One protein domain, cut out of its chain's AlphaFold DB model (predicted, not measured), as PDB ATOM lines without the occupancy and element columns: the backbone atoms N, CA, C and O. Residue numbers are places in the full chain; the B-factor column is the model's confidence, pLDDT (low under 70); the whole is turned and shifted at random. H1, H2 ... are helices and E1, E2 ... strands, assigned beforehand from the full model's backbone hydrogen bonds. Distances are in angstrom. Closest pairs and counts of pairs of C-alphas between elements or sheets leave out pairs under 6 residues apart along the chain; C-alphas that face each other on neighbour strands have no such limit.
ATOM      1  N   THR A  47      26.316  43.655  41.564       52.75
ATOM      2  CA  THR A  47      26.627  42.262  41.948       52.75
ATOM      3  C   THR A  47      25.920  41.712  43.208       52.75
ATOM      4  O   THR A  47      26.429  40.792  43.865       52.75
ATOM      5  N   GLU A  48      24.786  42.276  43.624       75.25
ATOM      6  CA  GLU A  48      24.175  41.988  44.915       75.25
ATOM      7  C   GLU A  48      22.872  41.194  44.901       75.25
ATOM      8  O   GLU A  48      22.764  40.299  45.735       75.25
ATOM      9  N   TYR A  49      21.914  41.461  44.011       86.62
ATOM     10  CA  TYR A  49      20.617  40.767  43.989       86.62
ATOM     11  C   TYR A  49      20.037  40.714  42.568       86.62
ATOM     12  O   TYR A  49      20.215  41.672  41.817       86.62
ATOM     13  N   PRO A  50      19.291  39.655  42.198       90.12
ATOM     14  CA  PRO A  50      18.488  39.680  40.985       90.12
ATOM     15  C   PRO A  50      17.386  40.737  41.106       90.12
ATOM     16  O   PRO A  50      16.717  40.826  42.135       90.12
ATOM     17  N   THR A  51      17.169  41.499  40.037       90.56
ATOM     18  CA  THR A  51      16.228  42.632  40.021       90.56
ATOM     19  C   THR A  51      14.909  42.318  39.322       90.56
ATOM     20  O   THR A  51      13.912  42.984  39.573       90.56
ATOM     21  N   CYS A  52      14.860  41.300  38.460       92.50
ATOM     22  CA  CYS A  52      13.699  41.016  37.616       92.50
ATOM     23  C   CYS A  52      13.255  39.553  37.685       92.50
ATOM     24  O   CYS A  52      14.071  38.630  37.748       92.50
ATOM     25  N   VAL A  53      11.941  39.354  37.588       90.75
ATOM     26  CA  VAL A  53      11.306  38.052  37.389       90.75
ATOM     27  C   VAL A  53      10.977  37.858  35.915       90.75
ATOM     28  O   VAL A  53      10.373  38.714  35.262       90.75
ATOM     29  N   TYR A  54      11.315  36.676  35.423       90.81
ATOM     30  CA  TYR A  54      11.072  36.207  34.075       90.81
ATOM     31  C   TYR A  54       9.907  35.219  34.063       90.81
ATOM     32  O   TYR A  54       9.789  34.352  34.936       90.81
ATOM     33  N   LYS A  55       9.056  35.336  33.043       86.19
ATOM     34  CA  LYS A  55       7.974  34.391  32.734       86.19
ATOM     35  C   LYS A  55       8.060  33.989  31.266       86.19
ATOM     36  O   LYS A  55       8.596  34.737  30.447       86.19
ATOM     37  N   ARG A  56       7.536  32.806  30.942       82.94
ATOM     38  CA  ARG A  56       7.364  32.401  29.545       82.94
ATOM     39  C   ARG A  56       6.185  33.139  28.924       82.94
ATOM     40  O   ARG A  56       5.112  33.171  29.523       82.94
ATOM     41  N   ASN A  57       6.395  33.709  27.744       79.81
ATOM     42  CA  ASN A  57       5.323  34.250  26.913       79.81
ATOM     43  C   ASN A  57       4.596  33.125  26.144       79.81
ATOM     44  O   ASN A  57       4.955  31.948  26.248       79.81
ATOM     45  N   ASP A  58       3.582  33.495  25.359       79.62
ATOM     46  CA  ASP A  58       2.800  32.555  24.542       79.62
ATOM     47  C   ASP A  58       3.650  31.822  23.486       79.62
ATOM     48  O   ASP A  58       3.331  30.692  23.112       79.62
ATOM     49  N   ASP A  59       4.766  32.425  23.065       82.81
ATOM     50  CA  ASP A  59       5.729  31.850  22.118       82.81
ATOM     51  C   ASP A  59       6.748  30.908  22.797       82.81
ATOM     52  O   ASP A  59       7.548  30.250  22.132       82.81
ATOM     53  N   GLY A  60       6.701  30.789  24.129       81.25
ATOM     54  CA  GLY A  60       7.554  29.908  24.930       81.25
ATOM     55  C   GLY A  60       8.909  30.497  25.338       81.25
ATOM     56  O   GLY A  60       9.666  29.811  26.031       81.25
ATOM     57  N   GLU A  61       9.195  31.742  24.964       85.50
ATOM     58  CA  GLU A  61      10.410  32.485  25.305       85.50
ATOM     59  C   GLU A  61      10.315  33.110  26.699       85.50
ATOM     60  O   GLU A  61       9.254  33.568  27.129       85.50
ATOM     61  N   TRP A  62      11.444  33.168  27.405       86.19
ATOM     62  CA  TRP A  62      11.544  33.870  28.681       86.19
ATOM     63  C   TRP A  62      11.696  35.367  28.459       86.19
ATOM     64  O   TRP A  62      12.559  35.799  27.705       86.19
ATOM     65  N   ARG A  63      10.888  36.170  29.154       84.69
ATOM     66  CA  ARG A  63      10.987  37.633  29.114       84.69
ATOM     67  C   ARG A  63      10.841  38.224  30.502       84.69
ATOM     68  O   ARG A  63      10.116  37.670  31.334       84.69
ATOM     69  N   VAL A  64      11.489  39.368  30.720       88.81
ATOM     70  CA  VAL A  64      11.266  40.191  31.912       88.81
ATOM     71  C   VAL A  64       9.780  40.529  31.995       88.81
ATOM     72  O   VAL A  64       9.182  41.049  31.049       88.81
ATOM     73  N   SER A  65       9.180  40.187  33.130       86.56
ATOM     74  CA  SER A  65       7.745  40.311  33.346       86.56
ATOM     75  C   SER A  65       7.420  41.167  34.559       86.56
ATOM     76  O   SER A  65       6.478  41.945  34.475       86.56
ATOM     77  N   MET A  66       8.153  41.020  35.666       90.50
ATOM     78  CA  MET A  66       7.787  41.621  36.955       90.50
ATOM     79  C   MET A  66       9.043  42.056  37.741       90.50
ATOM     80  O   MET A  66      10.107  41.466  37.527       90.50
ATOM     81  N   PRO A  67       8.947  43.034  38.659       92.94
ATOM     82  CA  PRO A  67      10.074  43.531  39.452       92.94
ATOM     83  C   PRO A  67      10.365  42.643  40.665       92.94
ATOM     84  O   PRO A  67       9.449  42.273  41.384       92.94
ATOM     85  N   ILE A  68      11.622  42.363  40.994       94.12
ATOM     86  CA  ILE A  68      12.000  41.867  42.327       94.12
ATOM     87  C   ILE A  68      12.157  43.084  43.240       94.12
ATOM     88  O   ILE A  68      13.131  43.821  43.157       94.12
ATOM     89  N   ASN A  69      11.160  43.311  44.086       94.38
ATOM     90  CA  ASN A  69      10.929  44.586  44.766       94.38
ATOM     91  C   ASN A  69      11.328  44.606  46.249       94.38
ATOM     92  O   ASN A  69      11.157  45.623  46.927       94.38
ATOM     93  N   VAL A  70      11.864  43.509  46.786       95.31
ATOM     94  CA  VAL A  70      12.316  43.446  48.179       95.31
ATOM     95  C   VAL A  70      13.664  42.725  48.276       95.31
ATOM     96  O   VAL A  70      13.775  41.540  47.971       95.31
ATOM     97  N   HIS A  71      14.698  43.419  48.753       95.25
ATOM     98  CA  HIS A  71      16.016  42.833  49.024       95.25
ATOM     99  C   HIS A  71      16.182  42.525  50.510       95.25
ATOM    100  O   HIS A  71      15.834  43.341  51.364       95.25
ATOM    101  N   VAL A  72      16.724  41.351  50.834       94.75
ATOM    102  CA  VAL A  72      16.839  40.881  52.217       94.75
ATOM    103  C   VAL A  72      18.266  40.475  52.543       94.75
ATOM    104  O   VAL A  72      18.857  39.651  51.843       94.75
ATOM    105  N   ARG A  73      18.780  40.992  53.663       93.56
ATOM    106  CA  ARG A  73      20.067  40.611  54.239       93.56
ATOM    107  C   ARG A  73      19.900  40.024  55.640       93.56
ATOM    108  O   ARG A  73      19.186  40.563  56.475       93.56
ATOM    109  N   VAL A  74      20.609  38.938  55.905       92.00
ATOM    110  CA  VAL A  74      20.610  38.202  57.168       92.00
ATOM    111  C   VAL A  74      22.068  37.957  57.566       92.00
ATOM    112  O   VAL A  74      22.647  36.946  57.171       92.00
ATOM    113  N   PRO A  75      22.711  38.902  58.273       85.00
ATOM    114  CA  PRO A  75      24.082  38.727  58.735       85.00
ATOM    115  C   PRO A  75      24.178  37.612  59.789       85.00
ATOM    116  O   PRO A  75      23.310  37.465  60.648       85.00
ATOM    117  N   GLY A  76      25.275  36.849  59.773       76.88
ATOM    118  CA  GLY A  76      25.602  35.891  60.835       76.88
ATOM    119  C   GLY A  76      25.507  34.421  60.421       76.88
ATOM    120  O   GLY A  76      25.762  34.052  59.283       76.88
ATOM    121  N   SER A  77      25.230  33.532  61.382       75.19
ATOM    122  CA  SER A  77      25.365  32.077  61.188       75.19
ATOM    123  C   SER A  77      24.130  31.377  60.610       75.19
ATOM    124  O   SER A  77      24.150  30.154  60.457       75.19
ATOM    125  N   GLN A  78      23.042  32.106  60.347       87.62
ATOM    126  CA  GLN A  78      21.796  31.546  59.824       87.62
ATOM    127  C   GLN A  78      21.644  31.864  58.329       87.62
ATOM    128  O   GLN A  78      21.780  33.024  57.955       87.62
ATOM    129  N   PRO A  79      21.299  30.877  57.480       90.06
ATOM    130  CA  PRO A  79      21.003  31.134  56.077       90.06
ATOM    131  C   PRO A  79      19.806  32.077  55.893       90.06
ATOM    132  O   PRO A  79      18.753  31.857  56.500       90.06
ATOM    133  N   ALA A  80      19.921  33.053  54.992       90.62
ATOM    134  CA  ALA A  80      18.875  34.041  54.720       90.62
ATOM    135  C   ALA A  80      17.528  33.407  54.370       90.62
ATOM    136  O   ALA A  80      16.497  33.789  54.920       90.62
ATOM    137  N   ILE A  81      17.539  32.374  53.522       91.69
ATOM    138  CA  ILE A  81      16.314  31.668  53.134       91.69
ATOM    139  C   ILE A  81      15.595  31.048  54.339       91.69
ATOM    140  O   ILE A  81      14.373  31.105  54.410       91.69
ATOM    141  N   ALA A  82      16.339  30.527  55.319       90.62
ATOM    142  CA  ALA A  82      15.761  29.921  56.513       90.62
ATOM    143  C   ALA A  82      15.170  30.978  57.459       90.62
ATOM    144  O   ALA A  82      14.142  30.739  58.085       90.62
ATOM    145  N   ALA A  83      15.810  32.148  57.570       91.06
ATOM    146  CA  ALA A  83      15.260  33.272  58.332       91.06
ATOM    147  C   ALA A  83      13.966  33.804  57.704       91.06
ATOM    148  O   ALA A  83      12.989  34.025  58.408       91.06
ATOM    149  N   ILE A  84      13.931  33.924  56.376       91.75
ATOM    150  CA  ILE A  84      12.742  34.357  55.632       91.75
ATOM    151  C   ILE A  84      11.613  33.331  55.740       91.75
ATOM    152  O   ILE A  84      10.468  33.691  56.001       91.75
ATOM    153  N   GLU A  85      11.915  32.043  55.562       91.00
ATOM    154  CA  GLU A  85      10.916  30.981  55.674       91.00
ATOM    155  C   GLU A  85      10.257  30.974  57.061       91.00
ATOM    156  O   GLU A  85       9.043  30.787  57.155       91.00
ATOM    157  N   ALA A  86      11.012  31.243  58.131       88.56
ATOM    158  CA  ALA A  86      10.477  31.333  59.489       88.56
ATOM    159  C   ALA A  86       9.459  32.475  59.676       88.56
ATOM    160  O   ALA A  86       8.580  32.364  60.531       88.56
ATOM    161  N   GLU A  87       9.523  33.538  58.867       87.56
ATOM    162  CA  GLU A  87       8.535  34.623  58.908       87.56
ATOM    163  C   GLU A  87       7.222  34.253  58.216       87.56
ATOM    164  O   GLU A  87       6.166  34.770  58.582       87.56
ATOM    165  N   PHE A  88       7.246  33.328  57.253       85.19
ATOM    166  CA  PHE A  88       6.055  32.877  56.525       85.19
ATOM    167  C   PHE A  88       5.473  31.563  57.046       85.19
ATOM    168  O   PHE A  88       4.331  31.231  56.738       85.19
ATOM    169  N   THR A  89       6.237  30.795  57.817       74.88
ATOM    170  CA  THR A  89       5.858  29.446  58.246       74.88
ATOM    171  C   THR A  89       5.746  29.341  59.767       74.88
ATOM    172  O   THR A  89       6.208  30.189  60.525       74.88
ATOM    173  N   GLY A  90       5.078  28.286  60.241       64.06
ATOM    174  CA  GLY A  90       4.935  27.991  61.668       64.06
ATOM    175  C   GLY A  90       3.548  28.279  62.244       64.06
ATOM    176  O   GLY A  90       2.660  28.845  61.608       64.06
ATOM    177  N   LEU A  91       3.344  27.847  63.494       55.47
ATOM    178  CA  LEU A  91       2.041  27.896  64.177       55.47
ATOM    179  C   LEU A  91       1.526  29.321  64.416       55.47
ATOM    180  O   LEU A  91       0.332  29.514  64.636       55.47
ATOM    181  N   THR A  92       2.418  30.308  64.382       53.62
ATOM    182  CA  THR A  92       2.096  31.728  64.541       53.62
ATOM    183  C   THR A  92       1.722  32.404  63.227       53.62
ATOM    184  O   THR A  92       1.290  33.551  63.269       53.62
ATOM    185  N   ASN A  93       1.857  31.721  62.081       65.12
ATOM    186  CA  ASN A  93       1.569  32.304  60.776       65.12
ATOM    187  C   ASN A  93       0.834  31.343  59.823       65.12
ATOM    188  O   ASN A  93       1.267  31.057  58.712       65.12
ATOM    189  N   LEU A  94      -0.329  30.856  60.270       66.06
ATOM    190  CA  LEU A  94      -1.186  29.914  59.528       66.06
ATOM    191  C   LEU A  94      -1.893  30.527  58.305       66.06
ATOM    192  O   LEU A  94      -2.689  29.853  57.652       66.06
ATOM    193  N   GLU A  95      -1.668  31.809  58.032       80.19
ATOM    194  CA  GLU A  95      -2.328  32.524  56.942       80.19
ATOM    195  C   GLU A  95      -1.597  32.369  55.606       80.19
ATOM    196  O   GLU A  95      -2.205  32.600  54.560       80.19
ATOM    197  N   TRP A  96      -0.326  31.956  55.629       86.31
ATOM    198  CA  TRP A  96       0.458  31.679  54.429       86.31
ATOM    199  C   TRP A  96       0.403  30.197  54.047       86.31
ATOM    200  O   TRP A  96       0.358  29.306  54.897       86.31
ATOM    201  N   THR A  97       0.413  29.910  52.747       83.81
ATOM    202  CA  THR A  97       0.370  28.548  52.212       83.81
ATOM    203  C   THR A  97       1.232  28.388  50.963       83.81
ATOM    204  O   THR A  97       1.306  29.288  50.128       83.81
ATOM    205  N   GLN A  98       1.840  27.209  50.824       85.69
ATOM    206  CA  GLN A  98       2.566  26.755  49.630       85.69
ATOM    207  C   GLN A  98       1.719  25.807  48.757       85.69
ATOM    208  O   GLN A  98       2.186  25.300  47.746       85.69
ATOM    209  N   LEU A  99       0.476  25.503  49.159       79.56
ATOM    210  CA  LEU A  99      -0.326  24.422  48.560       79.56
ATOM    211  C   LEU A  99      -1.012  24.799  47.239       79.56
ATOM    212  O   LEU A  99      -1.677  23.961  46.632       79.56
ATOM    213  N   LEU A 100      -0.907  26.057  46.823       71.81
ATOM    214  CA  LEU A 100      -1.555  26.553  45.616       71.81
ATOM    215  C   LEU A 100      -0.599  26.463  44.418       71.81
ATOM    216  O   LEU A 100       0.590  26.741  44.592       71.81
ATOM    217  N   PRO A 101      -1.103  26.103  43.219       67.19
ATOM    218  CA  PRO A 101      -0.298  26.049  42.005       67.19
ATOM    219  C   PRO A 101       0.411  27.368  41.740       67.19
ATOM    220  O   PRO A 101      -0.124  28.431  42.051       67.19
ATOM    221  N   ASP A 102       1.590  27.281  41.134       71.81
ATOM    222  CA  ASP A 102       2.424  28.435  40.853       71.81
ATOM    223  C   ASP A 102       2.685  28.623  39.361       71.81
ATOM    224  O   ASP A 102       2.787  27.649  38.610       71.81
ATOM    225  N   SER A 103       2.802  29.881  38.936       68.88
ATOM    226  CA  SER A 103       3.325  30.188  37.608       68.88
ATOM    227  C   SER A 103       4.811  29.812  37.578       68.88
ATOM    228  O   SER A 103       5.488  29.955  38.600       68.88
ATOM    229  N   PRO A 104       5.356  29.330  36.447       79.19
ATOM    230  CA  PRO A 104       6.779  29.040  36.331       79.19
ATOM    231  C   PRO A 104       7.587  30.348  36.283       79.19
ATOM    232  O   PRO A 104       8.091  30.737  35.238       79.19
ATOM    233  N   ALA A 105       7.698  31.041  37.414       85.06
ATOM    234  CA  ALA A 105       8.508  32.239  37.578       85.06
ATOM    235  C   ALA A 105       9.990  31.868  37.723       85.06
ATOM    236  O   ALA A 105      10.329  30.830  38.308       85.06
ATOM    237  N   ARG A 106      10.880  32.705  37.185       91.69
ATOM    238  CA  ARG A 106      12.337  32.547  37.300       91.69
ATOM    239  C   ARG A 106      13.015  33.879  37.576       91.69
ATOM    240  O   ARG A 106      12.507  34.909  37.158       91.69
ATOM    241  N   ALA A 107      14.176  33.842  38.208       91.56
ATOM    242  CA  ALA A 107      15.090  34.977  38.283       91.56
ATOM    243  C   ALA A 107      16.438  34.570  37.687       91.56
ATOM    244  O   ALA A 107      16.760  33.380  37.652       91.56
ATOM    245  N   TRP A 108      17.204  35.540  37.199       89.44
ATOM    246  CA  TRP A 108      18.553  35.298  36.691       89.44
ATOM    247  C   TRP A 108      19.543  35.102  37.848       89.44
ATOM    248  O   TRP A 108      19.526  35.867  38.809       89.44
ATOM    249  N   ASP A 109      20.381  34.067  37.773       84.56
ATOM    250  CA  ASP A 109      21.490  33.822  38.700       84.56
ATOM    251  C   ASP A 109      22.815  34.077  37.976       84.56
ATOM    252  O   ASP A 109      23.271  33.238  37.200       84.56
ATOM    253  N   ASP A 110      23.460  35.209  38.266       78.56
ATOM    254  CA  ASP A 110      24.735  35.592  37.642       78.56
ATOM    255  C   ASP A 110      25.871  34.601  37.904       78.56
ATOM    256  O   ASP A 110      26.804  34.496  37.114       78.56
ATOM    257  N   ARG A 111      25.839  33.858  39.017       79.94
ATOM    258  CA  ARG A 111      26.916  32.909  39.346       79.94
ATOM    259  C   ARG A 111      26.801  31.622  38.549       79.94
ATOM    260  O   ARG A 111      27.798  30.918  38.386       79.94
ATOM    261  N   ARG A 112      25.579  31.273  38.158       79.25
ATOM    262  CA  ARG A 112      25.272  30.077  37.368       79.25
ATOM    263  C   ARG A 112      25.025  30.389  35.901       79.25
ATOM    264  O   ARG A 112      24.995  29.452  35.113       79.25
ATOM    265  N   GLU A 113      24.869  31.667  35.569       83.75
ATOM    266  CA  GLU A 113      24.509  32.158  34.242       83.75
ATOM    267  C   GLU A 113      23.240  31.460  33.716       83.75
ATOM    268  O   GLU A 113      23.175  31.007  32.573       83.75
ATOM    269  N   GLU A 114      22.224  31.315  34.576       86.25
ATOM    270  CA  GLU A 114      20.976  30.626  34.230       86.25
ATOM    271  C   GLU A 114      19.739  31.217  34.931       86.25
ATOM    272  O   GLU A 114      19.825  31.893  35.956       86.25
ATOM    273  N   LEU A 115      18.555  30.913  34.389       87.62
ATOM    274  CA  LEU A 115      17.267  31.233  35.007       87.62
ATOM    275  C   LEU A 115      16.875  30.165  36.038       87.62
ATOM    276  O   LEU A 115      16.612  29.014  35.681       87.62
ATOM    277  N   ILE A 116      16.744  30.559  37.306       89.44
ATOM    278  CA  ILE A 116      16.482  29.647  38.427       89.44
ATOM    279  C   ILE A 116      15.083  29.803  39.034       89.44
ATOM    280  O   ILE A 116      14.481  30.880  39.057       89.44
ATOM    281  N   GLU A 117      14.555  28.689  39.540       92.19
ATOM    282  CA  GLU A 117      13.311  28.646  40.312       92.19
ATOM    283  C   GLU A 117      13.445  29.366  41.657       92.19
ATOM    284  O   GLU A 117      14.531  29.366  42.246       92.19
ATOM    285  N   PRO A 118      12.350  29.948  42.179       92.81
ATOM    286  CA  PRO A 118      12.335  30.422  43.554       92.81
ATOM    287  C   PRO A 118      12.522  29.243  44.512       92.81
ATOM    288  O   PRO A 118      11.941  28.174  44.327       92.81
ATOM    289  N   ALA A 119      13.305  29.447  45.571       92.50
ATOM    290  CA  ALA A 119      13.468  28.445  46.626       92.50
ATOM    291  C   ALA A 119      12.250  28.382  47.559       92.50
ATOM    292  O   ALA A 119      12.026  27.364  48.211       92.50
ATOM    293  N   LEU A 120      11.472  29.466  47.628       91.62
ATOM    294  CA  LEU A 120      10.243  29.555  48.407       91.62
ATOM    295  C   LEU A 120       9.186  30.321  47.612       91.62
ATOM    296  O   LEU A 120       9.467  31.379  47.054       91.62
ATOM    297  N   SER A 121       7.964  29.794  47.592       90.88
ATOM    298  CA  SER A 121       6.799  30.457  47.011       90.88
ATOM    299  C   SER A 121       5.606  30.298  47.944       90.88
ATOM    300  O   SER A 121       5.190  29.176  48.238       90.88
ATOM    301  N   VAL A 122       5.092  31.409  48.472       89.69
ATOM    302  CA  VAL A 122       4.039  31.414  49.498       89.69
ATOM    303  C   VAL A 122       2.955  32.425  49.172       89.69
ATOM    304  O   VAL A 122       3.218  33.523  48.689       89.69
ATOM    305  N   ARG A 123       1.711  32.072  49.484       87.25
ATOM    306  CA  ARG A 123       0.536  32.919  49.267       87.25
ATOM    307  C   ARG A 123      -0.213  33.149  50.557       87.25
ATOM    308  O   ARG A 123      -0.303  32.228  51.362       87.25
ATOM    309  N   ARG A 124      -0.832  34.317  50.706       86.12
ATOM    310  CA  ARG A 124      -1.752  34.633  51.805       86.12
ATOM    311  C   ARG A 124      -3.159  34.890  51.268       86.12
ATOM    312  O   ARG A 124      -3.492  36.047  50.991       86.12
ATOM    313  N   PRO A 125      -3.995  33.846  51.115       76.62
ATOM    314  CA  PRO A 125      -5.356  34.003  50.626       76.62
ATOM    315  C   PRO A 125      -6.175  34.944  51.510       76.62
ATOM    316  O   PRO A 125      -6.197  34.811  52.735       76.62
ATOM    317  N   ARG A 126      -6.890  35.884  50.890       72.31
ATOM    318  CA  ARG A 126      -7.815  36.804  51.566       72.31
ATOM    319  C   ARG A 126      -9.187  36.742  50.903       72.31
ATOM    320  O   ARG A 126      -9.311  36.480  49.713       72.31
ATOM    321  N   LEU A 127     -10.244  36.977  51.674       60.84
ATOM    322  CA  LEU A 127     -11.578  37.180  51.104       60.84
ATOM    323  C   LEU A 127     -11.620  38.599  50.516       60.84
ATOM    324  O   LEU A 127     -11.661  39.553  51.287       60.84
ATOM    325  N   GLY A 128     -11.558  38.737  49.189       64.00
ATOM    326  CA  GLY A 128     -11.522  40.032  48.502       64.00
ATOM    327  C   GLY A 128     -10.852  39.965  47.127       64.00
ATOM    328  O   GLY A 128     -10.720  38.880  46.563       64.00
ATOM    329  N   ASP A 129     -10.425  41.129  46.630       62.00
ATOM    330  CA  ASP A 129     -10.034  41.354  45.230       62.00
ATOM    331  C   ASP A 129      -8.609  40.888  44.861       62.00
ATOM    332  O   ASP A 129      -8.263  40.919  43.688       62.00
ATOM    333  N   GLY A 130      -7.798  40.407  45.814       72.06
ATOM    334  CA  GLY A 130      -6.446  39.892  45.555       72.06
ATOM    335  C   GLY A 130      -5.728  39.371  46.807       72.06
ATOM    336  O   GLY A 130      -6.107  39.688  47.942       72.06
ATOM    337  N   TRP A 131      -4.727  38.510  46.625       81.31
ATOM    338  CA  TRP A 131      -3.974  37.815  47.674       81.31
ATOM    339  C   TRP A 131      -2.486  38.110  47.519       81.31
ATOM    340  O   TRP A 131      -1.967  38.033  46.415       81.31
ATOM    341  N   ALA A 132      -1.773  38.377  48.615       86.62
ATOM    342  CA  ALA A 132      -0.325  38.549  48.529       86.62
ATOM    343  C   ALA A 132       0.330  37.225  48.118       86.62
ATOM    344  O   ALA A 132       0.094  36.190  48.754       86.62
ATOM    345  N   HIS A 133       1.158  37.275  47.084       89.00
ATOM    346  CA  HIS A 133       1.980  36.168  46.626       89.00
ATOM    347  C   HIS A 133       3.439  36.613  46.638       89.00
ATOM    348  O   HIS A 133       3.769  37.740  46.281       89.00
ATOM    349  N   VAL A 134       4.288  35.739  47.168       91.44
ATOM    350  CA  VAL A 134       5.699  36.001  47.404       91.44
ATOM    351  C   VAL A 134       6.520  34.881  46.798       91.44
ATOM    352  O   VAL A 134       6.286  33.712  47.111       91.44
ATOM    353  N   HIS A 135       7.514  35.246  45.997       94.06
ATOM    354  CA  HIS A 135       8.575  34.350  45.555       94.06
ATOM    355  C   HIS A 135       9.909  34.807  46.138       94.06
ATOM    356  O   HIS A 135      10.189  36.004  46.172       94.06
ATOM    357  N   VAL A 136      10.738  33.860  46.573       95.06
ATOM    358  CA  VAL A 136      12.040  34.140  47.188       95.06
ATOM    359  C   VAL A 136      13.141  33.387  46.459       95.06
ATOM    360  O   VAL A 136      13.087  32.159  46.336       95.06
ATOM    361  N   TRP A 137      14.177  34.111  46.048       94.94
ATOM    362  CA  TRP A 137      15.389  33.562  45.453       94.94
ATOM    363  C   TRP A 137      16.578  33.774  46.392       94.94
ATOM    364  O   TRP A 137      16.877  34.914  46.752       94.94
ATOM    365  N   PRO A 138      17.274  32.706  46.812       92.56
ATOM    366  CA  PRO A 138      18.510  32.848  47.559       92.56
ATOM    367  C   PRO A 138      19.595  33.390  46.628       92.56
ATOM    368  O   PRO A 138      19.829  32.835  45.558       92.56
ATOM    369  N   VAL A 139      20.279  34.443  47.061       89.62
ATOM    370  CA  VAL A 139      21.470  34.959  46.375       89.62
ATOM    371  C   VAL A 139      22.708  34.261  46.931       89.62
ATOM    372  O   VAL A 139      23.567  33.779  46.195       89.62
ATOM    373  N   ASP A 140      22.820  34.184  48.256       88.81
ATOM    374  CA  ASP A 140      23.851  33.430  48.966       88.81
ATOM    375  C   ASP A 140      23.412  33.087  50.392       88.81
ATOM    376  O   ASP A 140      22.222  33.072  50.705       88.81
ATOM    377  N   ALA A 141      24.377  32.744  51.247       89.31
ATOM    378  CA  ALA A 141      24.125  32.405  52.635       89.31
ATOM    379  C   ALA A 141      23.470  33.557  53.412       89.31
ATOM    380  O   ALA A 141      22.644  33.284  54.273       89.31
ATOM    381  N   GLU A 142      23.793  34.814  53.110       92.12
ATOM    382  CA  GLU A 142      23.329  35.976  53.878       92.12
ATOM    383  C   GLU A 142      22.292  36.811  53.128       92.12
ATOM    384  O   GLU A 142      21.729  37.740  53.699       92.12
ATOM    385  N   ARG A 143      22.031  36.522  51.852       93.31
ATOM    386  CA  ARG A 143      21.214  37.381  50.993       93.31
ATOM    387  C   ARG A 143      20.151  36.601  50.241       93.31
ATOM    388  O   ARG A 143      20.407  35.517  49.715       93.31
ATOM    389  N   ALA A 144      18.966  37.187  50.144       94.50
ATOM    390  CA  ALA A 144      17.881  36.686  49.313       94.50
ATOM    391  C   ALA A 144      17.059  37.840  48.732       94.50
ATOM    392  O   ALA A 144      16.941  38.906  49.334       94.50
ATOM    393  N   ALA A 145      16.485  37.607  47.561       95.44
ATOM    394  CA  ALA A 145      15.646  38.561  46.860       95.44
ATOM    395  C   ALA A 145      14.199  38.069  46.857       95.44
ATOM    396  O   ALA A 145      13.941  36.868  46.734       95.44
ATOM    397  N   ILE A 146      13.262  38.993  47.018       95.81
ATOM    398  CA  ILE A 146      11.844  38.714  47.157       95.81
ATOM    399  C   ILE A 146      11.068  39.503  46.101       95.81
ATOM    400  O   ILE A 146      11.184  40.723  46.005       95.81
ATOM    401  N   HIS A 147      10.242  38.790  45.341       95.00
ATOM    402  CA  HIS A 147       9.166  39.372  44.547       95.00
ATOM    403  C   HIS A 147       7.864  39.286  45.332       95.00
ATOM    404  O   HIS A 147       7.502  38.197  45.782       95.00
ATOM    405  N   ALA A 148       7.167  40.408  45.470       93.06
ATOM    406  CA  ALA A 148       5.856  40.496  46.089       93.06
ATOM    407  C   ALA A 148       4.857  41.171  45.142       93.06
ATOM    408  O   ALA A 148       5.080  42.301  44.707       93.06
ATOM    409  N   HIS A 149       3.727  40.512  44.892       90.69
ATOM    410  CA  HIS A 149       2.616  41.035  44.089       90.69
ATOM    411  C   HIS A 149       1.261  40.529  44.610       90.69
ATOM    412  O   HIS A 149       1.198  39.727  45.552       90.69
ATOM    413  N   LEU A 150       0.164  41.023  44.029       86.75
ATOM    414  CA  LEU A 150      -1.188  40.554  44.333       86.75
ATOM    415  C   LEU A 150      -1.683  39.577  43.255       86.75
ATOM    416  O   LEU A 150      -1.909  39.939  42.107       86.75
ATOM    417  N   ASP A 151      -1.921  38.327  43.644       78.25
ATOM    418  CA  ASP A 151      -2.638  37.353  42.823       78.25
ATOM    419  C   ASP A 151      -4.143  37.611  42.919       78.25
ATOM    420  O   ASP A 151      -4.712  37.635  44.012       78.25
ATOM    421  N   VAL A 152      -4.827  37.715  41.782       67.06
ATOM    422  CA  VAL A 152      -6.293  37.727  41.746       67.06
ATOM    423  C   VAL A 152      -6.777  36.334  41.404       67.06
ATOM    424  O   VAL A 152      -6.367  35.739  40.405       67.06
ATOM    425  N   PHE A 153      -7.662  35.800  42.245       61.41
ATOM    426  CA  PHE A 153      -8.226  34.482  42.017       61.41
ATOM    427  C   PHE A 153      -9.189  34.510  40.822       61.41
ATOM    428  O   PHE A 153     -10.347  34.906  40.957       61.41
ATOM    429  N   ASP A 154      -8.715  34.056  39.663       58.78
ATOM    430  CA  ASP A 154      -9.540  33.802  38.484       58.78
ATOM    431  C   ASP A 154      -9.583  32.291  38.197       58.78
ATOM    432  O   ASP A 154      -8.624  31.741  37.652       58.78
ATOM    433  N   PRO A 155     -10.685  31.595  38.532       56.75
ATOM    434  CA  PRO A 155     -10.808  30.159  38.293       56.75
ATOM    435  C   PRO A 155     -10.903  29.793  36.801       56.75
ATOM    436  O   PRO A 155     -10.872  28.607  36.472       56.75
ATOM    437  N   SER A 156     -11.064  30.776  35.908       55.97
ATOM    438  CA  SER A 156     -11.101  30.582  34.454       55.97
ATOM    439  C   SER A 156      -9.739  30.761  33.778       55.97
ATOM    440  O   SER A 156      -9.566  30.327  32.640       55.97
ATOM    441  N   SER A 157      -8.771  31.352  34.480       53.53
ATOM    442  CA  SER A 157      -7.406  31.513  33.994       53.53
ATOM    443  C   SER A 157      -6.552  30.304  34.372       53.53
ATOM    444  O   SER A 157      -6.666  29.753  35.467       53.53
ATOM    445  N   SER A 158      -5.640  29.903  33.484       49.53
ATOM    446  CA  SER A 158      -4.596  28.922  33.811       49.53
ATOM    447  C   SER A 158      -3.605  29.442  34.860       49.53
ATOM    448  O   SER A 158      -2.847  28.654  35.420       49.53
ATOM    449  N   TYR A 159      -3.620  30.755  35.132       52.28
ATOM    450  CA  TYR A 159      -2.745  31.437  36.083       52.28
ATOM    451  C   TYR A 159      -3.530  32.460  36.919       52.28
ATOM    452  O   TYR A 159      -4.327  33.229  36.386       52.28
ATOM    453  N   LEU A 160      -3.292  32.509  38.228       52.19
ATOM    454  CA  LEU A 160      -3.994  33.408  39.151       52.19
ATOM    455  C   LEU A 160      -3.363  34.814  39.154       52.19
ATOM    456  O   LEU A 160      -2.781  35.207  40.152       52.19
ATOM    457  N   HIS A 161      -3.426  35.577  38.061       54.88
ATOM    458  CA  HIS A 161      -2.813  36.914  38.011       54.88
ATOM    459  C   HIS A 161      -3.753  37.937  37.367       54.88
ATOM    460  O   HIS A 161      -4.108  37.800  36.196       54.88
ATOM    461  N   ARG A 162      -4.150  38.976  38.114       50.06
ATOM    462  CA  ARG A 162      -4.823  40.154  37.545       50.06
ATOM    463  C   ARG A 162      -4.598  41.404  38.397       50.06
ATOM    464  O   ARG A 162      -5.542  41.954  38.946       50.06
ATOM    465  N   GLY A 163      -3.357  41.848  38.500       56.22
ATOM    466  CA  GLY A 163      -3.015  43.063  39.229       56.22
ATOM    467  C   GLY A 163      -1.536  43.066  39.561       56.22
ATOM    468  O   GLY A 163      -1.050  42.170  40.242       56.22
ATOM    469  N   ASP A 164      -0.840  44.080  39.076       67.44
ATOM    470  CA  ASP A 164       0.592  44.283  39.273       67.44
ATOM    471  C   ASP A 164       0.807  45.275  40.433       67.44
ATOM    472  O   ASP A 164       1.654  46.157  40.371       67.44
ATOM    473  N   ASP A 165      -0.013  45.178  41.491       86.75
ATOM    474  CA  ASP A 165       0.011  46.084  42.653       86.75
ATOM    475  C   ASP A 165       1.216  45.779  43.563       86.75
ATOM    476  O   ASP A 165       1.099  45.325  44.708       86.75
ATOM    477  N   TYR A 166       2.407  45.995  43.010       91.00
ATOM    478  CA  TYR A 166       3.689  45.653  43.601       91.00
ATOM    479  C   TYR A 166       3.942  46.434  44.895       91.00
ATOM    480  O   TYR A 166       4.341  45.825  45.886       91.00
ATOM    481  N   ASP A 167       3.650  47.742  44.954       92.06
ATOM    482  CA  ASP A 167       3.854  48.523  46.183       92.06
ATOM    483  C   ASP A 167       2.952  48.092  47.340       92.06
ATOM    484  O   ASP A 167       3.425  47.955  48.476       92.06
ATOM    485  N   GLU A 168       1.675  47.809  47.080       90.25
ATOM    486  CA  GLU A 168       0.787  47.313  48.132       90.25
ATOM    487  C   GLU A 168       1.283  45.965  48.671       90.25
ATOM    488  O   GLU A 168       1.361  45.769  49.895       90.25
ATOM    489  N   ALA A 169       1.662  45.055  47.772       90.50
ATOM    490  CA  ALA A 169       2.193  43.752  48.132       90.50
ATOM    491  C   ALA A 169       3.516  43.867  48.903       90.50
ATOM    492  O   ALA A 169       3.630  43.296  49.989       90.50
ATOM    493  N   ALA A 170       4.477  44.662  48.425       92.75
ATOM    494  CA  ALA A 170       5.758  44.887  49.089       92.75
ATOM    495  C   ALA A 170       5.583  45.476  50.496       92.75
ATOM    496  O   ALA A 170       6.209  45.002  51.444       92.75
ATOM    497  N   ARG A 171       4.663  46.437  50.688       90.94
ATOM    498  CA  ARG A 171       4.310  46.965  52.024       90.94
ATOM    499  C   ARG A 171       3.659  45.915  52.916       90.94
ATOM    500  O   ARG A 171       3.874  45.892  54.127       90.94
ATOM    501  N   ALA A 172       2.779  45.081  52.367       87.44
ATOM    502  CA  ALA A 172       2.157  44.002  53.126       87.44
ATOM    503  C   ALA A 172       3.187  42.955  53.566       87.44
ATOM    504  O   ALA A 172       3.112  42.490  54.704       87.44
ATOM    505  N   VAL A 173       4.144  42.636  52.692       89.25
ATOM    506  CA  VAL A 173       5.254  41.731  52.975       89.25
ATOM    507  C   VAL A 173       6.204  42.346  53.989       89.25
ATOM    508  O   VAL A 173       6.426  41.717  55.007       89.25
ATOM    509  N   SER A 174       6.692  43.579  53.832       90.50
ATOM    510  CA  SER A 174       7.625  44.172  54.805       90.50
ATOM    511  C   SER A 174       7.040  44.241  56.222       90.50
ATOM    512  O   SER A 174       7.732  43.943  57.189       90.50
ATOM    513  N   ARG A 175       5.736  44.523  56.349       88.06
ATOM    514  CA  ARG A 175       5.013  44.485  57.634       88.06
ATOM    515  C   ARG A 175       4.943  43.097  58.278       88.06
ATOM    516  O   ARG A 175       4.687  43.008  59.470       88.06
ATOM    517  N   GLN A 176       5.108  42.018  57.510       86.06
ATOM    518  CA  GLN A 176       5.212  40.660  58.055       86.06
ATOM    519  C   GLN A 176       6.515  40.473  58.843       86.06
ATOM    520  O   GLN A 176       6.515  39.753  59.840       86.06
ATOM    521  N   PHE A 177       7.590  41.120  58.389       87.94
ATOM    522  CA  PHE A 177       8.913  41.059  59.003       87.94
ATOM    523  C   PHE A 177       9.021  42.039  60.170       87.94
ATOM    524  O   PHE A 177       9.608  41.704  61.192       87.94
ATOM    525  N   THR A 178       8.434  43.231  60.058       84.38
ATOM    526  CA  THR A 178       8.529  44.270  61.091       84.38
ATOM    527  C   THR A 178       7.415  44.183  62.142       84.38
ATOM    528  O   THR A 178       6.365  43.568  61.949       84.38
ATOM    529  N   ASP A 179       7.620  44.852  63.278       69.25
ATOM    530  CA  ASP A 179       6.650  44.910  64.385       69.25
ATOM    531  C   ASP A 179       5.333  45.626  64.050       69.25
ATOM    532  O   ASP A 179       4.391  45.613  64.842       69.25
ATOM    533  N   GLU A 180       5.219  46.231  62.868       63.38
ATOM    534  CA  GLU A 180       4.072  47.058  62.496       63.38
ATOM    535  C   GLU A 180       2.758  46.273  62.345       63.38
ATOM    536  O   GLU A 180       1.683  46.861  62.477       63.38
ATOM    537  N   ALA A 181       2.805  44.959  62.092       51.72
ATOM    538  CA  ALA A 181       1.597  44.130  61.960       51.72
ATOM    539  C   ALA A 181       1.480  42.989  62.977       51.72
ATOM    540  O   ALA A 181       0.409  42.384  63.096       51.72
ATOM    541  N   ARG A 182       2.545  42.667  63.716       57.19
ATOM    542  CA  ARG A 182       2.508  41.561  64.670       57.19
ATOM    543  C   ARG A 182       1.972  42.069  66.008       57.19
ATOM    544  O   ARG A 182       2.621  42.838  66.702       57.19
ATOM    545  N   ALA A 183       0.832  41.536  66.449       53.16
ATOM    546  CA  ALA A 183       0.397  41.606  67.853       53.16
ATOM    547  C   ALA A 183       1.293  40.736  68.777       53.16
ATOM    548  O   ALA A 183       0.804  40.038  69.665       53.16
ATOM    549  N   SER A 184       2.600  40.693  68.498       53.53
ATOM    550  CA  SER A 184       3.574  39.751  69.041       53.53
ATOM    551  C   SER A 184       4.084  40.201  70.406       53.53
ATOM    552  O   SER A 184       4.363  41.370  70.643       53.53
ATOM    553  N   LEU A 185       4.241  39.227  71.304       54.00
ATOM    554  CA  LEU A 185       4.858  39.371  72.627       54.00
ATOM    555  C   LEU A 185       6.390  39.508  72.563       54.00
ATOM    556  O   LEU A 185       7.032  39.646  73.603       54.00
ATOM    557  N   GLN A 186       6.975  39.426  71.366       61.97
ATOM    558  CA  GLN A 186       8.402  39.588  71.115       61.97
ATOM    559  C   GLN A 186       8.616  40.617  70.000       61.97
ATOM    560  O   GLN A 186       7.964  40.474  68.959       61.97
ATOM    561  N   PRO A 187       9.489  41.616  70.219       70.06
ATOM    562  CA  PRO A 187       9.858  42.570  69.187       70.06
ATOM    563  C   PRO A 187      10.598  41.859  68.055       70.06
ATOM    564  O   PRO A 187      11.377  40.931  68.290       70.06
ATOM    565  N   SER A 188      10.327  42.297  66.837       80.62
ATOM    566  CA  SER A 188      11.030  41.912  65.631       80.62
ATOM    567  C   SER A 188      12.467  42.414  65.701       80.62
ATOM    568  O   SER A 188      12.740  43.518  66.170       80.62
ATOM    569  N   ASN A 189      13.389  41.590  65.220       88.00
ATOM    570  CA  ASN A 189      14.772  41.975  64.978       88.00
ATOM    571  C   ASN A 189      15.020  42.327  63.505       88.00
ATOM    572  O   ASN A 189      16.166  42.369  63.083       88.00
ATOM    573  N   TRP A 190      13.971  42.551  62.713       91.56
ATOM    574  CA  TRP A 190      14.097  43.004  61.333       91.56
ATOM    575  C   TRP A 190      14.009  44.522  61.244       91.56
ATOM    576  O   TRP A 190      12.997  45.125  61.613       91.56
ATOM    577  N   ASP A 191      15.035  45.118  60.652       91.31
ATOM    578  CA  ASP A 191      15.079  46.527  60.309       91.31
ATOM    579  C   ASP A 191      14.640  46.740  58.859       91.31
ATOM    580  O   ASP A 191      15.050  46.033  57.935       91.31
ATOM    581  N   LEU A 192      13.799  47.755  58.656       92.12
ATOM    582  CA  LEU A 192      13.348  48.190  57.341       92.12
ATOM    583  C   LEU A 192      14.093  49.462  56.933       92.12
ATOM    584  O   LEU A 192      13.943  50.512  57.560       92.12
ATOM    585  N   GLN A 193      14.849  49.395  55.840       88.44
ATOM    586  CA  GLN A 193      15.487  50.566  55.254       88.44
ATOM    587  C   GLN A 193      14.511  51.278  54.309       88.44
ATOM    588  O   GLN A 193      14.169  50.773  53.239       88.44
ATOM    589  N   THR A 194      14.109  52.492  54.687       78.88
ATOM    590  CA  THR A 194      13.385  53.430  53.818       78.88
ATOM    591  C   THR A 194      13.952  54.846  53.985       78.88
ATOM    592  O   THR A 194      14.103  55.285  55.127       78.88
ATOM    593  N   PRO A 195      14.235  55.591  52.900       85.94
ATOM    594  CA  PRO A 195      13.981  55.239  51.501       85.94
ATOM    595  C   PRO A 195      14.969  54.197  50.951       85.94
ATOM    596  O   PRO A 195      16.112  54.100  51.400       85.94
ATOM    597  N   TYR A 196      14.509  53.434  49.963       90.31
ATOM    598  CA  TYR A 196      15.297  52.491  49.175       90.31
ATOM    599  C   TYR A 196      14.751  52.484  47.744       90.31
ATOM    600  O   TYR A 196      13.554  52.694  47.558       90.31
ATOM    601  N   SER A 197      15.623  52.309  46.754       90.81
ATOM    602  CA  SER A 197      15.254  52.247  45.339       90.81
ATOM    603  C   SER A 197      16.165  51.252  44.629       90.81
ATOM    604  O   SER A 197      17.347  51.159  44.965       90.81
ATOM    605  N   ILE A 198      15.596  50.506  43.689       90.69
ATOM    606  CA  ILE A 198      16.247  49.468  42.897       90.69
ATOM    607  C   ILE A 198      16.303  49.949  41.443       90.69
ATOM    608  O   ILE A 198      15.284  50.346  40.875       90.69
ATOM    609  N   ASP A 199      17.484  49.900  40.825       90.31
ATOM    610  CA  ASP A 199      17.589  50.003  39.367       90.31
ATOM    611  C   ASP A 199      17.269  48.636  38.762       90.31
ATOM    612  O   ASP A 199      18.034  47.678  38.885       90.31
ATOM    613  N   TYR A 200      16.107  48.544  38.127       88.25
ATOM    614  CA  TYR A 200      15.593  47.290  37.588       88.25
ATOM    615  C   TYR A 200      16.268  46.824  36.315       88.25
ATOM    616  O   TYR A 200      16.076  45.682  35.907       88.25
ATOM    617  N   GLY A 201      17.042  47.677  35.662       87.50
ATOM    618  CA  GLY A 201      17.697  47.245  34.450       87.50
ATOM    619  C   GLY A 201      16.853  47.345  33.174       87.50
ATOM    620  O   GLY A 201      17.301  46.914  32.117       87.50
ATOM    621  N   VAL A 202      15.647  47.911  33.241       84.38
ATOM    622  CA  VAL A 202      14.671  47.898  32.138       84.38
ATOM    623  C   VAL A 202      14.447  49.287  31.535       84.38
ATOM    624  O   VAL A 202      14.956  50.290  32.040       84.38
ATOM    625  N   GLU A 203      13.725  49.333  30.418       87.44
ATOM    626  CA  GLU A 203      13.300  50.569  29.751       87.44
ATOM    627  C   GLU A 203      12.196  51.295  30.540       87.44
ATOM    628  O   GLU A 203      11.385  50.656  31.214       87.44
ATOM    629  N   ASP A 204      12.110  52.622  30.399       88.69
ATOM    630  CA  ASP A 204      11.126  53.457  31.109       88.69
ATOM    631  C   ASP A 204       9.678  53.020  30.845       88.69
ATOM    632  O   ASP A 204       8.871  52.984  31.767       88.69
ATOM    633  N   GLU A 205       9.354  52.593  29.619       86.25
ATOM    634  CA  GLU A 205       8.015  52.089  29.283       86.25
ATOM    635  C   GLU A 205       7.644  50.862  30.132       86.25
ATOM    636  O   GLU A 205       6.498  50.710  30.557       86.25
ATOM    637  N   ARG A 206       8.617  49.990  30.433       85.12
ATOM    638  CA  ARG A 206       8.392  48.828  31.300       85.12
ATOM    639  C   ARG A 206       8.152  49.253  32.745       85.12
ATOM    640  O   ARG A 206       7.274  48.691  33.394       85.12
ATOM    641  N   LEU A 207       8.905  50.237  33.234       88.00
ATOM    642  CA  LEU A 207       8.708  50.791  34.575       88.00
ATOM    643  C   LEU A 207       7.331  51.451  34.701       88.00
ATOM    644  O   LEU A 207       6.628  51.219  35.680       88.00
ATOM    645  N   GLU A 208       6.909  52.213  33.691       87.62
ATOM    646  CA  GLU A 208       5.579  52.825  33.648       87.62
ATOM    647  C   GLU A 208       4.459  51.774  33.658       87.62
ATOM    648  O   GLU A 208       3.449  51.967  34.334       87.62
ATOM    649  N   GLN A 209       4.644  50.648  32.958       86.69
ATOM    650  CA  GLN A 209       3.698  49.525  32.973       86.69
ATOM    651  C   GLN A 209       3.590  48.864  34.352       86.69
ATOM    652  O   GLN A 209       2.499  48.444  34.732       86.69
ATOM    653  N   TRP A 210       4.695  48.772  35.096       89.12
ATOM    654  CA  TRP A 210       4.695  48.231  36.457       89.12
ATOM    655  C   TRP A 210       4.110  49.193  37.492       89.12
ATOM    656  O   TRP A 210       3.592  48.745  38.512       89.12
ATOM    657  N   GLY A 211       4.180  50.503  37.252       90.75
ATOM    658  CA  GLY A 211       3.759  51.501  38.230       90.75
ATOM    659  C   GLY A 211       4.669  51.526  39.464       90.75
ATOM    660  O   GLY A 211       5.886  51.372  39.368       90.75
ATOM    661  N   GLU A 212       4.094  51.765  40.646       92.25
ATOM    662  CA  GLU A 212       4.865  51.789  41.894       92.25
ATOM    663  C   GLU A 212       5.290  50.365  42.303       92.25
ATOM    664  O   GLU A 212       4.472  49.550  42.728       92.25
ATOM    665  N   THR A 213       6.593  50.081  42.222       92.19
ATOM    666  CA  THR A 213       7.193  48.772  42.549       92.19
ATOM    667  C   THR A 213       7.274  48.500  44.052       92.19
ATOM    668  O   THR A 213       7.239  47.348  44.488       92.19
ATOM    669  N   GLY A 214       7.359  49.567  44.852       93.12
ATOM    670  CA  GLY A 214       7.400  49.509  46.309       93.12
ATOM    671  C   GLY A 214       8.706  49.016  46.899       93.12
ATOM    672  O   GLY A 214       8.665  48.363  47.936       93.12
ATOM    673  N   ASP A 215       9.836  49.354  46.284       94.94
ATOM    674  CA  ASP A 215      11.178  48.913  46.672       94.94
ATOM    675  C   ASP A 215      11.413  48.974  48.190       94.94
ATOM    676  O   ASP A 215      11.271  50.030  48.822       94.94
ATOM    677  N   ARG A 216      11.782  47.841  48.794       94.25
ATOM    678  CA  ARG A 216      12.159  47.751  50.214       94.25
ATOM    679  C   ARG A 216      13.461  46.992  50.388       94.25
ATOM    680  O   ARG A 216      13.784  46.088  49.622       94.25
ATOM    681  N   LYS A 217      14.164  47.307  51.473       94.19
ATOM    682  CA  LYS A 217      15.286  46.508  51.944       94.19
ATOM    683  C   LYS A 217      15.110  46.148  53.415       94.19
ATOM    684  O   LYS A 217      14.827  47.024  54.230       94.19
ATOM    685  N   LEU A 218      15.246  44.862  53.722       94.12
ATOM    686  CA  LEU A 218      15.112  44.287  55.059       94.12
ATOM    687  C   LEU A 218      16.465  43.753  55.528       94.12
ATOM    688  O   LEU A 218      17.138  43.043  54.780       94.12
ATOM    689  N   GLU A 219      16.845  44.058  56.763       93.38
ATOM    690  CA  GLU A 219      18.059  43.528  57.384       93.38
ATOM    691  C   GLU A 219      17.732  42.889  58.737       93.38
ATOM    692  O   GLU A 219      17.006  43.473  59.537       93.38
ATOM    693  N   LEU A 220      18.234  41.678  58.990       89.81
ATOM    694  CA  LEU A 220      18.127  41.043  60.306       89.81
ATOM    695  C   LEU A 220      19.224  41.578  61.242       89.81
ATOM    696  O   LEU A 220      20.402  41.535  60.886       89.81
ATOM    697  N   GLY A 221      18.839  42.051  62.426       83.56
ATOM    698  CA  GLY A 221      19.721  42.496  63.511       83.56
ATOM    699  C   GLY A 221      20.135  41.402  64.486       83.56
ATOM    700  O   GLY A 221      19.418  40.375  64.605       83.56
TER     701      GLY A 221
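AT A GLANCE: This is residues 47 to 221 of the 221 residues of an uncharacterized protein of Natronolimnobius baerhuensis (UniProt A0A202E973). A twisted sheet of six strands curls round the helix H2, with the helix H1 on the same face, and a smaller sheet of four strands is set face to face with part of it, the strands of the two crossed nearly at right angles. The short helix H3 lies at the edge of the small sheet, by E2. You will read 175 residues, with three named helices and ten named strands in the order E1 E2 E3 H1 E4 E5 E6 E7 E8 H2 E9 H3 E10; the large sheet runs E6 E7 E8 E3 E10 E9 and is mixed, the small one E2 E1 E4 E5 and all antiparallel. The class is mixed, helices and strands, with under half of the residues in named elements. The whole is compact, with a radius of gyration of the C-alphas of 15.6 A and spans of 50 by 40 by 28 A.

IN THESE COORDINATES: Find C-alpha 52 at (13.699, 41.016, 37.616), where E1 begins; it runs 13.4 A to residue 56. Next come E2, residues 62 to 67, 14.5 A, and E3, residues 70 to 73, 10.2 A; E2 runs on into E3 across a break of 2 residues, at 80 degrees. H1 takes residues 80 to 88, 13.0 A. Then read E4, residues 106 to 109, E5, residues 114 to 116, and E6, residues 120 to 124, 13.5 A. E7, residues 131 to 138, spans 23.0 A, and E8, residues 143 to 151, the longest strand, spans 25.2 A from C-alpha 143 at (21.214, 37.381, 50.993). H2, residues 166 to 177, is the longest helix, 16.9 A. E9 takes residues 190 to 193, H3 residues 204 to 210, and E10 residues 216 to 220, ending at C-alpha 220 at (18.127, 41.043, 60.306).

HOW THE PARTS SIT: Start in the large sheet with E6, E7 and E8, a meander, each strand the antiparallel neighbour of the one before: look at N 122 and O 134, 2.9 A, then N 133 and O 149, 2.9 A. E8 is antiparallel to E3, with N 72 and O 144 at 2.9 A. E3 and E10 are parallel, with N 218 and O 71 at 2.9 A, and E10 is antiparallel to the edge strand E9, with N 191 and O 219 at 2.8 A. H1 and H2 are on one face of this sheet, two layers, helices over a sheet. The closest C-alphas of E8 and H2 are those of His 149 and Tyr 166, 4.8 A; those of H1 and E8 are Ala 80 and Arg 143, 5.5 A. E8, H2 and E9 form a split strand-helix-strand unit, two strands of one sheet that are not neighbours with a helix between them along the chain; E3 and E10 are between them in the sheet, and its crossover is right-handed. H1 and H2 only just touch, with 3 pairs of C-alphas within 8 A, and only at their ends, about perpendicular at 88 degrees; Glu 87 and Phe 177 are their closest C-alphas, 6.4 A, and H2 uses residues 176 to 177 alone. The two sheets form a sandwich, sheets face to face, their strands at 81 degrees. In the small sheet, the hairpin E1 and E2 has N 65 and O 53 at 2.9 A, E1 and E4 have N 54 and O 106 at 2.7 A, and the hairpin E4 and E5 has N 116 and O 107 at 2.8 A. H3 only grazes this sheet with residues 206 to 210; its closest C-alphas to E2 are those of Trp 210 and Met 66, 7.3 A. Every O i to N i+4 pair is within hydrogen-bond range in H3, against 4 of 5 in H1 and 7 of 8 in H2.

THE WHOLE: The two C-alphas farthest apart, those of Asp 59 and Leu 185, are 51.1 A apart. The printed part has no cut. Long links join H1 to E4, E8 to H2 and H2 to E9. The mean pLDDT of the printed part is 82.4; look for low values under 70 mainly at residues 90 to 94, 152 to 164 and 179 to 186.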